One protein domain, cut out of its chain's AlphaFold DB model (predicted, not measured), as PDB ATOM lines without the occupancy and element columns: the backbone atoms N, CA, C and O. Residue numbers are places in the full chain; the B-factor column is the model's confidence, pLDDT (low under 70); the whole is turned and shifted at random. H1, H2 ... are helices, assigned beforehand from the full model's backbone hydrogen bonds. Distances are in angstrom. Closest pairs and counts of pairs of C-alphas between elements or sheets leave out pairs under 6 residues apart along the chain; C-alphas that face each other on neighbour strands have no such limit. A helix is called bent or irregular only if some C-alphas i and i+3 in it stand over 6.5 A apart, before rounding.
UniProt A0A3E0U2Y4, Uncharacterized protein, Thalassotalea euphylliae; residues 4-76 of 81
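AT A GLANCE: This is residues 4 to 76 of the 81 residues of an uncharacterized protein of Thalassotalea euphylliae (UniProt A0A3E0U2Y4). A long, nearly straight helix, H1, sticks out with residues 4 to 29 from a small compact head. There H2 folds back, and H3 points away to the side. The 73 printed residues hold three named helices, H1 H2 H3, and no named strand: all helix. The whole is extended, with a radius of gyration of the C-alphas of 18.7 A and spans of 61 by 31 by 15 A.

HOW THE PARTS SIT: By its hydrogen bonds H1, residues 4 to 39, is one helix, but bent: C-alphas 23 and 26 are 6.6 A apart. Its arms, H1a and H1b, stand at 10 degrees. H1b and H2, residues 43 to 55, form a helical hairpin at a shallow tilt of 19 degrees; they only just touch, with 3 pairs of C-alphas within 8 A, the closest Tyr 37 and Arg 46, 5.9 A. H1b and H3, residues 64 to 74, only just touch, with 3 such pairs, the closest Cys 38 and Cys 65, 5.5 A; at 71 degrees they are only just about perpendicular. H2 and H3 are apart. Every O i to N i+4 pair is within hydrogen-bond range in H2 and H3, 15 of 16 in H1a, 6 of 10 in H1b.

IN THESE COORDINATES: H1a, residues 4 to 23, begins at C-alpha 4 (41.313, 98.082, 59.300) and is 29.8 A long; H1b, residues 26 to 39, is 21.3 A, H2 18.3 A. H3, 15.4 A, ends at C-alpha 74 (6.122, 83.101, 27.096).

THE WHOLE: The C-alphas farthest apart, of Lys 4 and Thr 41, are 61.3 A apart. The printed part has no cut and no long link. pLDDT is under 70 at residues 22 to 31 and 76.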
ATOM      1  N   LYS A   4      40.989  99.320  60.034       79.81
ATOM      2  CA  LYS A   4      41.313  98.082  59.300       79.81
ATOM      3  C   LYS A   4      40.087  97.192  59.046       79.81
ATOM      4  O   LYS A   4      39.974  96.593  57.985       79.81
ATOM      5  N   SER A   5      39.154  97.138  59.998       82.88
ATOM      6  CA  SER A   5      37.921  96.350  59.877       82.88
ATOM      7  C   SER A   5      36.958  96.962  58.859       82.88
ATOM      8  O   SER A   5      36.287  96.232  58.134       82.88
ATOM      9  N   ILE A   6      36.912  98.295  58.778       86.75
ATOM     10  CA  ILE A   6      36.081  99.018  57.807       86.75
ATOM     11  C   ILE A   6      36.635  98.794  56.398       86.75
ATOM     12  O   ILE A   6      35.888  98.418  55.498       86.75
ATOM     13  N   PHE A   7      37.954  98.928  56.226       88.31
ATOM     14  CA  PHE A   7      38.621  98.693  54.946       88.31
ATOM     15  C   PHE A   7      38.386  97.269  54.419       88.31
ATOM     16  O   PHE A   7      37.967  97.101  53.277       88.31
ATOM     17  N   GLN A   8      38.548  96.247  55.267       89.19
ATOM     18  CA  GLN A   8      38.299  94.850  54.887       89.19
ATOM     19  C   GLN A   8      36.842  94.606  54.460       89.19
ATOM     20  O   GLN A   8      36.580  93.870  53.509       89.19
ATOM     21  N   THR A   9      35.889  95.247  55.143       91.00
ATOM     22  CA  THR A   9      34.458  95.120  54.828       91.00
ATOM     23  C   THR A   9      34.135  95.745  53.469       91.00
ATOM     24  O   THR A   9      33.410  95.146  52.679       91.00
ATOM     25  N   LEU A  10      34.715  96.909  53.159       92.94
ATOM     26  CA  LEU A  10      34.531  97.579  51.868       92.94
ATOM     27  C   LEU A  10      35.134  96.777  50.709       92.94
ATOM     28  O   LEU A  10      34.501  96.653  49.664       92.94
ATOM     29  N   VAL A  11      36.318  96.188  50.902       93.75
ATOM     30  CA  VAL A  11      36.960  95.330  49.891       93.75
ATOM     31  C   VAL A  11      36.113  94.086  49.607       93.75
ATOM     32  O   VAL A  11      35.875  93.762  48.445       93.75
ATOM     33  N   ASN A  12      35.594  93.424  50.646       92.19
ATOM     34  CA  ASN A  12      34.699  92.279  50.464       92.19
ATOM     35  C   ASN A  12      33.402  92.668  49.746       92.19
ATOM     36  O   ASN A  12      32.968  91.954  48.845       92.19
ATOM     37  N   LEU A  13      32.798  93.804  50.105       92.38
ATOM     38  CA  LEU A  13      31.590  94.293  49.441       92.38
ATOM     39  C   LEU A  13      31.847  94.576  47.953       92.38
ATOM     40  O   LEU A  13      31.055  94.178  47.104       92.38
ATOM     41  N   PHE A  14      32.978  95.208  47.634       93.00
ATOM     42  CA  PHE A  14      33.377  95.484  46.257       93.00
ATOM     43  C   PHE A  14      33.545  94.196  45.439       93.00
ATOM     44  O   PHE A  14      33.014  94.097  44.335       93.00
ATOM     45  N   LEU A  15      34.204  93.176  45.998       90.94
ATOM     46  CA  LEU A  15      34.370  91.880  45.332       90.94
ATOM     47  C   LEU A  15      33.031  91.184  45.051       90.94
ATOM     48  O   LEU A  15      32.861  90.609  43.977       90.94
ATOM     49  N   VAL A  16      32.064  91.273  45.969       90.69
ATOM     50  CA  VAL A  16      30.719  90.709  45.768       90.69
ATOM     51  C   VAL A  16      29.975  91.432  44.638       90.69
ATOM     52  O   VAL A  16      29.385  90.779  43.780       90.69
ATOM     53  N   VAL A  17      30.039  92.765  44.582       88.94
ATOM     54  CA  VAL A  17      29.401  93.557  43.511       88.94
ATOM     55  C   VAL A  17      30.015  93.246  42.142       88.94
ATOM     56  O   VAL A  17      29.296  93.096  41.149       88.94
ATOM     57  N   VAL A  18      31.338  93.085  42.080       85.81
ATOM     58  CA  VAL A  18      32.022  92.680  40.847       85.81
ATOM     59  C   VAL A  18      31.584  91.274  40.436       85.81
ATOM     60  O   VAL A  18      31.185  91.088  39.294       85.81
ATOM     61  N   ALA A  19      31.547  90.307  41.356       81.94
ATOM     62  CA  ALA A  19      31.139  88.936  41.047       81.94
ATOM     63  C   ALA A  19      29.701  88.840  40.497       81.94
ATOM     64  O   ALA A  19      29.452  88.092  39.553       81.94
ATOM     65  N   VAL A  20      28.765  89.626  41.037       80.69
ATOM     66  CA  VAL A  20      27.366  89.641  40.574       80.69
ATOM     67  C   VAL A  20      27.220  90.317  39.207       80.69
ATOM     68  O   VAL A  20      26.421  89.879  38.381       80.69
ATOM     69  N   SER A  21      28.007  91.357  38.925       73.44
ATOM     70  CA  SER A  21      27.890  92.103  37.663       73.44
ATOM     71  C   SER A  21      28.397  91.323  36.442       73.44
ATOM     72  O   SER A  21      27.809  91.443  35.366       73.44
ATOM     73  N   VAL A  22      29.397  90.443  36.589       69.00
ATOM     74  CA  VAL A  22      29.872  89.598  35.470       69.00
ATOM     75  C   VAL A  22      28.851  88.541  35.029       69.00
ATOM     76  O   VAL A  22      28.872  88.122  33.873       69.00
ATOM     77  N   MET A  23      27.925  88.130  35.902       65.12
ATOM     78  CA  MET A  23      26.904  87.125  35.567       65.12
ATOM     79  C   MET A  23      25.810  87.674  34.631       65.12
ATOM     80  O   MET A  23      25.163  86.904  33.925       65.12
ATOM     81  N   GLY A  24      25.610  88.998  34.588       58.94
ATOM     82  CA  GLY A  24      24.544  89.635  33.804       58.94
ATOM     83  C   GLY A  24      24.864  89.870  32.320       58.94
ATOM     84  O   GLY A  24      23.947  89.926  31.502       58.94
ATOM     85  N   CYS A  25      26.141  89.979  31.939       58.78
ATOM     86  CA  CYS A  25      26.530  90.385  30.579       58.78
ATOM     87  C   CYS A  25      26.474  89.261  29.527       58.78
ATOM     88  O   CYS A  25      26.386  89.554  28.337       58.78
ATOM     89  N   ALA A  26      26.493  87.985  29.925       54.84
ATOM     90  CA  ALA A  26      26.500  86.870  28.970       54.84
ATOM     91  C   ALA A  26      25.141  86.654  28.273       54.84
ATOM     92  O   ALA A  26      25.089  86.197  27.132       54.84
ATOM     93  N   SER A  27      24.036  87.001  28.939       55.34
ATOM     94  CA  SER A  27      22.688  86.649  28.474       55.34
ATOM     95  C   SER A  27      22.104  87.615  27.440       55.34
ATOM     96  O   SER A  27      21.274  87.199  26.635       55.34
ATOM     97  N   TYR A  28      22.523  88.885  27.424       54.84
ATOM     98  CA  TYR A  28      21.954  89.888  26.509       54.84
ATOM     99  C   TYR A  28      22.442  89.693  25.067       54.84
ATOM    100  O   TYR A  28      21.666  89.730  24.118       54.84
ATOM    101  N   GLN A  29      23.731  89.395  24.903       61.38
ATOM    102  CA  GLN A  29      24.365  89.338  23.588       61.38
ATOM    103  C   GLN A  29      23.911  88.136  22.748       61.38
ATOM    104  O   GLN A  29      23.943  88.186  21.523       61.38
ATOM    105  N   LEU A  30      23.479  87.053  23.399       65.69
ATOM    106  CA  LEU A  30      23.001  85.856  22.712       65.69
ATOM    107  C   LEU A  30      21.594  86.046  22.133       65.69
ATOM    108  O   LEU A  30      21.357  85.561  21.033       65.69
ATOM    109  N   GLY A  31      20.707  86.782  22.811       68.00
ATOM    110  CA  GLY A  31      19.331  87.013  22.344       68.00
ATOM    111  C   GLY A  31      19.258  87.800  21.030       68.00
ATOM    112  O   GLY A  31      18.540  87.406  20.113       68.00
ATOM    113  N   ASP A  32      20.068  88.855  20.884       72.44
ATOM    114  CA  ASP A  32      20.142  89.621  19.629       72.44
ATOM    115  C   ASP A  32      20.645  88.754  18.463       72.44
ATOM    116  O   ASP A  32      20.107  88.802  17.354       72.44
ATOM    117  N   ILE A  33      21.641  87.898  18.720       79.62
ATOM    118  CA  ILE A  33      22.176  86.973  17.713       79.62
ATOM    119  C   ILE A  33      21.129  85.915  17.345       79.62
ATOM    120  O   ILE A  33      21.003  85.580  16.167       79.62
ATOM    121  N   SER A  34      20.354  85.409  18.310       81.00
ATOM    122  CA  SER A  34      19.272  84.455  18.053       81.00
ATOM    123  C   SER A  34      18.212  85.031  17.119       81.00
ATOM    124  O   SER A  34      17.814  84.360  16.166       81.00
ATOM    125  N   ARG A  35      17.798  86.284  17.340       80.25
ATOM    126  CA  ARG A  35      16.820  86.969  16.488       80.25
ATOM    127  C   ARG A  35      17.335  87.133  15.059       80.25
ATOM    128  O   ARG A  35      16.619  86.829  14.110       80.25
ATOM    129  N   VAL A  36      18.591  87.551  14.903       83.56
ATOM    130  CA  VAL A  36      19.242  87.701  13.590       83.56
ATOM    131  C   VAL A  36      19.408  86.348  12.889       83.56
ATOM    132  O   VAL A  36      19.143  86.232  11.695       83.56
ATOM    133  N   TYR A  37      19.795  85.304  13.624       85.62
ATOM    134  CA  TYR A  37      19.952  83.952  13.093       85.62
ATOM    135  C   TYR A  37      18.621  83.343  12.633       85.62
ATOM    136  O   TYR A  37      18.567  82.730  11.568       85.62
ATOM    137  N   CYS A  38      17.558  83.501  13.425       85.62
ATOM    138  CA  CYS A  38      16.246  82.919  13.145       85.62
ATOM    139  C   CYS A  38      15.404  83.736  12.160       85.62
ATOM    140  O   CYS A  38      14.522  83.170  11.522       85.62
ATOM    141  N   GLY A  39      15.683  85.035  12.013       84.38
ATOM    142  CA  GLY A  39      15.056  85.900  11.011       84.38
ATOM    143  C   GLY A  39      15.748  85.896   9.643       84.38
ATOM    144  O   GLY A  39      15.206  86.450   8.692       84.38
ATOM    145  N   SER A  40      16.937  85.295   9.519       85.00
ATOM    146  CA  SER A  40      17.664  85.235   8.247       85.00
ATOM    147  C   SER A  40      17.241  84.034   7.397       85.00
ATOM    148  O   SER A  40      17.159  82.907   7.887       85.00
ATOM    149  N   THR A  41      17.032  84.262   6.100       85.56
ATOM    150  CA  THR A  41      16.792  83.217   5.090       85.56
ATOM    151  C   THR A  41      18.065  82.790   4.352       85.56
ATOM    152  O   THR A  41      18.028  81.830   3.588       85.56
ATOM    153  N   ASP A  42      19.193  83.469   4.584       89.81
ATOM    154  CA  ASP A  42      20.467  83.188   3.923       89.81
ATOM    155  C   ASP A  42      21.221  82.058   4.647       89.81
ATOM    156  O   ASP A  42      21.617  82.170   5.814       89.81
ATOM    157  N   GLU A  43      21.417  80.937   3.952       86.38
ATOM    158  CA  GLU A  43      22.056  79.747   4.519       86.38
ATOM    159  C   GLU A  43      23.540  79.958   4.845       86.38
ATOM    160  O   GLU A  43      24.023  79.453   5.864       86.38
ATOM    161  N   ALA A  44      24.264  80.734   4.031       86.75
ATOM    162  CA  ALA A  44      25.685  81.001   4.231       86.75
ATOM    163  C   ALA A  44      25.914  81.902   5.454       86.75
ATOM    164  O   ALA A  44      26.827  81.675   6.250       86.75
ATOM    165  N   PHE A  45      25.052  82.893   5.647       87.06
ATOM    166  CA  PHE A  45      25.045  83.770   6.808       87.06
ATOM    167  C   PHE A  45      24.696  83.005   8.090       87.06
ATOM    168  O   PHE A  45      25.394  83.120   9.103       87.06
ATOM    169  N   ARG A  46      23.681  82.131   8.042       85.62
ATOM    170  CA  ARG A  46      23.345  81.246   9.167       85.62
ATOM    171  C   ARG A  46      24.490  80.295   9.512       85.62
ATOM    172  O   ARG A  46      24.766  80.086  10.695       85.62
ATOM    173  N   ALA A  47      25.183  79.745   8.516       87.75
ATOM    174  CA  ALA A  47      26.347  78.890   8.740       87.75
ATOM    175  C   ALA A  47      27.486  79.643   9.453       87.75
ATOM    176  O   ALA A  47      28.060  79.115  10.408       87.75
ATOM    177  N   GLN A  48      27.755  80.894   9.065       87.31
ATOM    178  CA  GLN A  48      28.761  81.740   9.717       87.31
ATOM    179  C   GLN A  48      28.415  82.034  11.180       87.31
ATOM    180  O   GLN A  48      29.265  81.873  12.058       87.31
ATOM    181  N   ILE A  49      27.164  82.402  11.474       86.00
ATOM    182  CA  ILE A  49      26.721  82.639  12.856       86.00
ATOM    183  C   ILE A  49      26.830  81.359  13.689       86.00
ATOM    184  O   ILE A  49      27.341  81.389  14.810       86.00
ATOM    185  N   LYS A  50      26.403  80.219  13.135       87.12
ATOM    186  CA  LYS A  50      26.498  78.923  13.811       87.12
ATOM    187  C   LYS A  50      27.950  78.563  14.139       87.12
ATOM    188  O   LYS A  50      28.221  78.128  15.257       87.12
ATOM    189  N   ALA A  51      28.879  78.785  13.208       87.50
ATOM    190  CA  ALA A  51      30.306  78.566  13.436       87.50
ATOM    191  C   ALA A  51      30.841  79.463  14.562       87.50
ATOM    192  O   ALA A  51      31.462  78.967  15.499       87.50
ATOM    193  N   LYS A  52      30.516  80.763  14.542       85.69
ATOM    194  CA  LYS A  52      30.952  81.717  15.575       85.69
ATOM    195  C   LYS A  52      30.388  81.440  16.960       85.69
ATOM    196  O   LYS A  52      31.080  81.660  17.950       85.69
ATOM    197  N   LEU A  53      29.161  80.945  17.048       82.50
ATOM    198  CA  LEU A  53      28.588  80.525  18.323       82.50
ATOM    199  C   LEU A  53      29.217  79.223  18.820       82.50
ATOM    200  O   LEU A  53      29.545  79.128  20.000       82.50
ATOM    201  N   THR A  54      29.505  78.285  17.917       85.38
ATOM    202  CA  THR A  54      30.193  77.031  18.257       85.38
ATOM    203  C   THR A  54      31.618  77.291  18.761       85.38
ATOM    204  O   THR A  54      32.005  76.730  19.783       85.38
ATOM    205  N   GLU A  55      32.368  78.204  18.126       84.44
ATOM    206  CA  GLU A  55      33.686  78.678  18.596       84.44
ATOM    207  C   GLU A  55      33.630  79.252  20.025       84.44
ATOM    208  O   GLU A  55      34.609  79.188  20.765       84.44
ATOM    209  N   ARG A  56      32.477  79.795  20.434       78.56
ATOM    210  CA  ARG A  56      32.225  80.350  21.774       78.56
ATOM    211  C   ARG A  56      31.580  79.345  22.738       78.56
ATOM    212  O   ARG A  56      31.143  79.738  23.815       78.56
ATOM    213  N   GLY A  57      31.505  78.067  22.362       79.50
ATOM    214  CA  GLY A  57      30.940  76.991  23.185       79.50
ATOM    215  C   GLY A  57      29.410  76.892  23.163       79.50
ATOM    216  O   GLY A  57      28.836  76.151  23.957       79.50
ATOM    217  N   VAL A  58      28.732  77.611  22.264       78.19
ATOM    218  CA  VAL A  58      27.269  77.606  22.119       78.19
ATOM    219  C   VAL A  58      26.875  76.760  20.908       78.19
ATOM    220  O   VAL A  58      27.097  77.149  19.762       78.19
ATOM    221  N   SER A  59      26.256  75.603  21.152       81.25
ATOM    222  CA  SER A  59      25.763  74.716  20.091       81.25
ATOM    223  C   SER A  59      24.307  75.028  19.731       81.25
ATOM    224  O   SER A  59      23.426  75.006  20.589       81.25
ATOM    225  N   ILE A  60      24.047  75.299  18.448       80.12
ATOM    226  CA  ILE A  60      22.704  75.542  17.901       80.12
ATOM    227  C   ILE A  60      22.188  74.274  17.207       80.12
ATOM    228  O   ILE A  60      22.713  73.863  16.163       80.12
ATOM    229  N   GLY A  61      21.124  73.692  17.767       80.12
ATOM    230  CA  GLY A  61      20.364  72.583  17.182       80.12
ATOM    231  C   GLY A  61      19.254  73.028  16.219       80.12
ATOM    232  O   GLY A  61      18.989  74.217  16.056       80.12
ATOM    233  N   ILE A  62      18.585  72.058  15.588       73.81
ATOM    234  CA  ILE A  62      17.501  72.298  14.614       73.81
ATOM    235  C   ILE A  62      16.308  73.011  15.275       73.81
ATOM    236  O   ILE A  62      15.723  73.918  14.688       73.81
ATOM    237  N   ASP A  63      16.009  72.678  16.531       80.25
ATOM    238  CA  ASP A  63      14.893  73.261  17.283       80.25
ATOM    239  C   ASP A  63      15.195  74.633  17.900       80.25
ATOM    240  O   ASP A  63      14.336  75.209  18.563       80.25
ATOM    241  N   TYR A  64      16.390  75.189  17.688       83.00
ATOM    242  CA  TYR A  64      16.822  76.427  18.339       83.00
ATOM    243  C   TYR A  64      15.874  77.606  18.089       83.00
ATOM    244  O   TYR A  64      15.470  78.284  19.030       83.00
ATOM    245  N   CYS A  65      15.455  77.821  16.840       83.44
ATOM    246  CA  CYS A  65      14.544  78.919  16.506       83.44
ATOM    247  C   CYS A  65      13.122  78.696  17.018       83.44
ATOM    248  O   CYS A  65      12.442  79.648  17.391       83.44
ATOM    249  N   ARG A  66      12.690  77.434  17.105       82.81
ATOM    250  CA  ARG A  66      11.410  77.074  17.718       82.81
ATOM    251  C   ARG A  66      11.443  77.327  19.228       82.81
ATOM    252  O   ARG A  66      10.491  77.879  19.768       82.81
ATOM    253  N   ALA A  67      12.540  76.971  19.893       81.31
ATOM    254  CA  ALA A  67      12.746  77.248  21.310       81.31
ATOM    255  C   ALA A  67      12.832  78.758  21.589       81.31
ATOM    256  O   ALA A  67      12.209  79.229  22.536       81.31
ATOM    257  N   HIS A  68      13.527  79.526  20.743       81.25
ATOM    258  CA  HIS A  68      13.570  80.987  20.842       81.25
ATOM    259  C   HIS A  68      12.172  81.608  20.717       81.25
ATOM    260  O   HIS A  68      11.761  82.366  21.589       81.25
ATOM    261  N   GLY A  69      11.404  81.215  19.694       78.56
ATOM    262  CA  GLY A  69      10.033  81.697  19.508       78.56
ATOM    263  C   GLY A  69       9.100  81.335  20.670       78.56
ATOM    264  O   GLY A  69       8.239  82.130  21.038       78.56
ATOM    265  N   LEU A  70       9.295  80.172  21.302       79.88
ATOM    266  CA  LEU A  70       8.555  79.791  22.507       79.88
ATOM    267  C   LEU A  70       8.912  80.684  23.707       79.88
ATOM    268  O   LEU A  70       8.021  81.101  24.443       79.88
ATOM    269  N   VAL A  71      10.197  80.997  23.900       78.56
ATOM    270  CA  VAL A  71      10.656  81.894  24.974       78.56
ATOM    271  C   VAL A  71      10.117  83.312  24.775       78.56
ATOM    272  O   VAL A  71       9.658  83.916  25.746       78.56
ATOM    273  N   ASP A  72      10.109  83.819  23.542       74.69
ATOM    274  CA  ASP A  72       9.526  85.126  23.210       74.69
ATOM    275  C   ASP A  72       8.015  85.160  23.482       74.69
ATOM    276  O   ASP A  72       7.513  86.096  24.114       74.69
ATOM    277  N   ALA A  73       7.297  84.097  23.093       77.88
ATOM    278  CA  ALA A  73       5.862  83.961  23.333       77.88
ATOM    279  C   ALA A  73       5.522  83.925  24.835       77.88
ATOM    280  O   ALA A  73       4.593  84.602  25.275       77.88
ATOM    281  N   ILE A  74       6.297  83.184  25.636       81.19
ATOM    282  CA  ILE A  74       6.122  83.101  27.096       81.19
ATOM    283  C   ILE A  74       6.440  84.439  27.775       81.19
ATOM    284  O   ILE A  74       5.778  84.816  28.740       81.19
ATOM    285  N   ARG A  75       7.431  85.185  27.272       74.19
ATOM    286  CA  ARG A  75       7.812  86.506  27.800       74.19
ATOM    287  C   ARG A  75       6.819  87.620  27.460       74.19
ATOM    288  O   ARG A  75       7.035  88.759  27.866       74.19
ATOM    289  N   GLY A  76       5.736  87.317  26.744       63.88
ATOM    290  CA  GLY A  76       4.705  88.294  26.405       63.88
ATOM    291  C   GLY A  76       5.133  89.296  25.331       63.88
ATOM    292  O   GLY A  76       4.409  90.259  25.087       63.88
TER     293      GLY A  76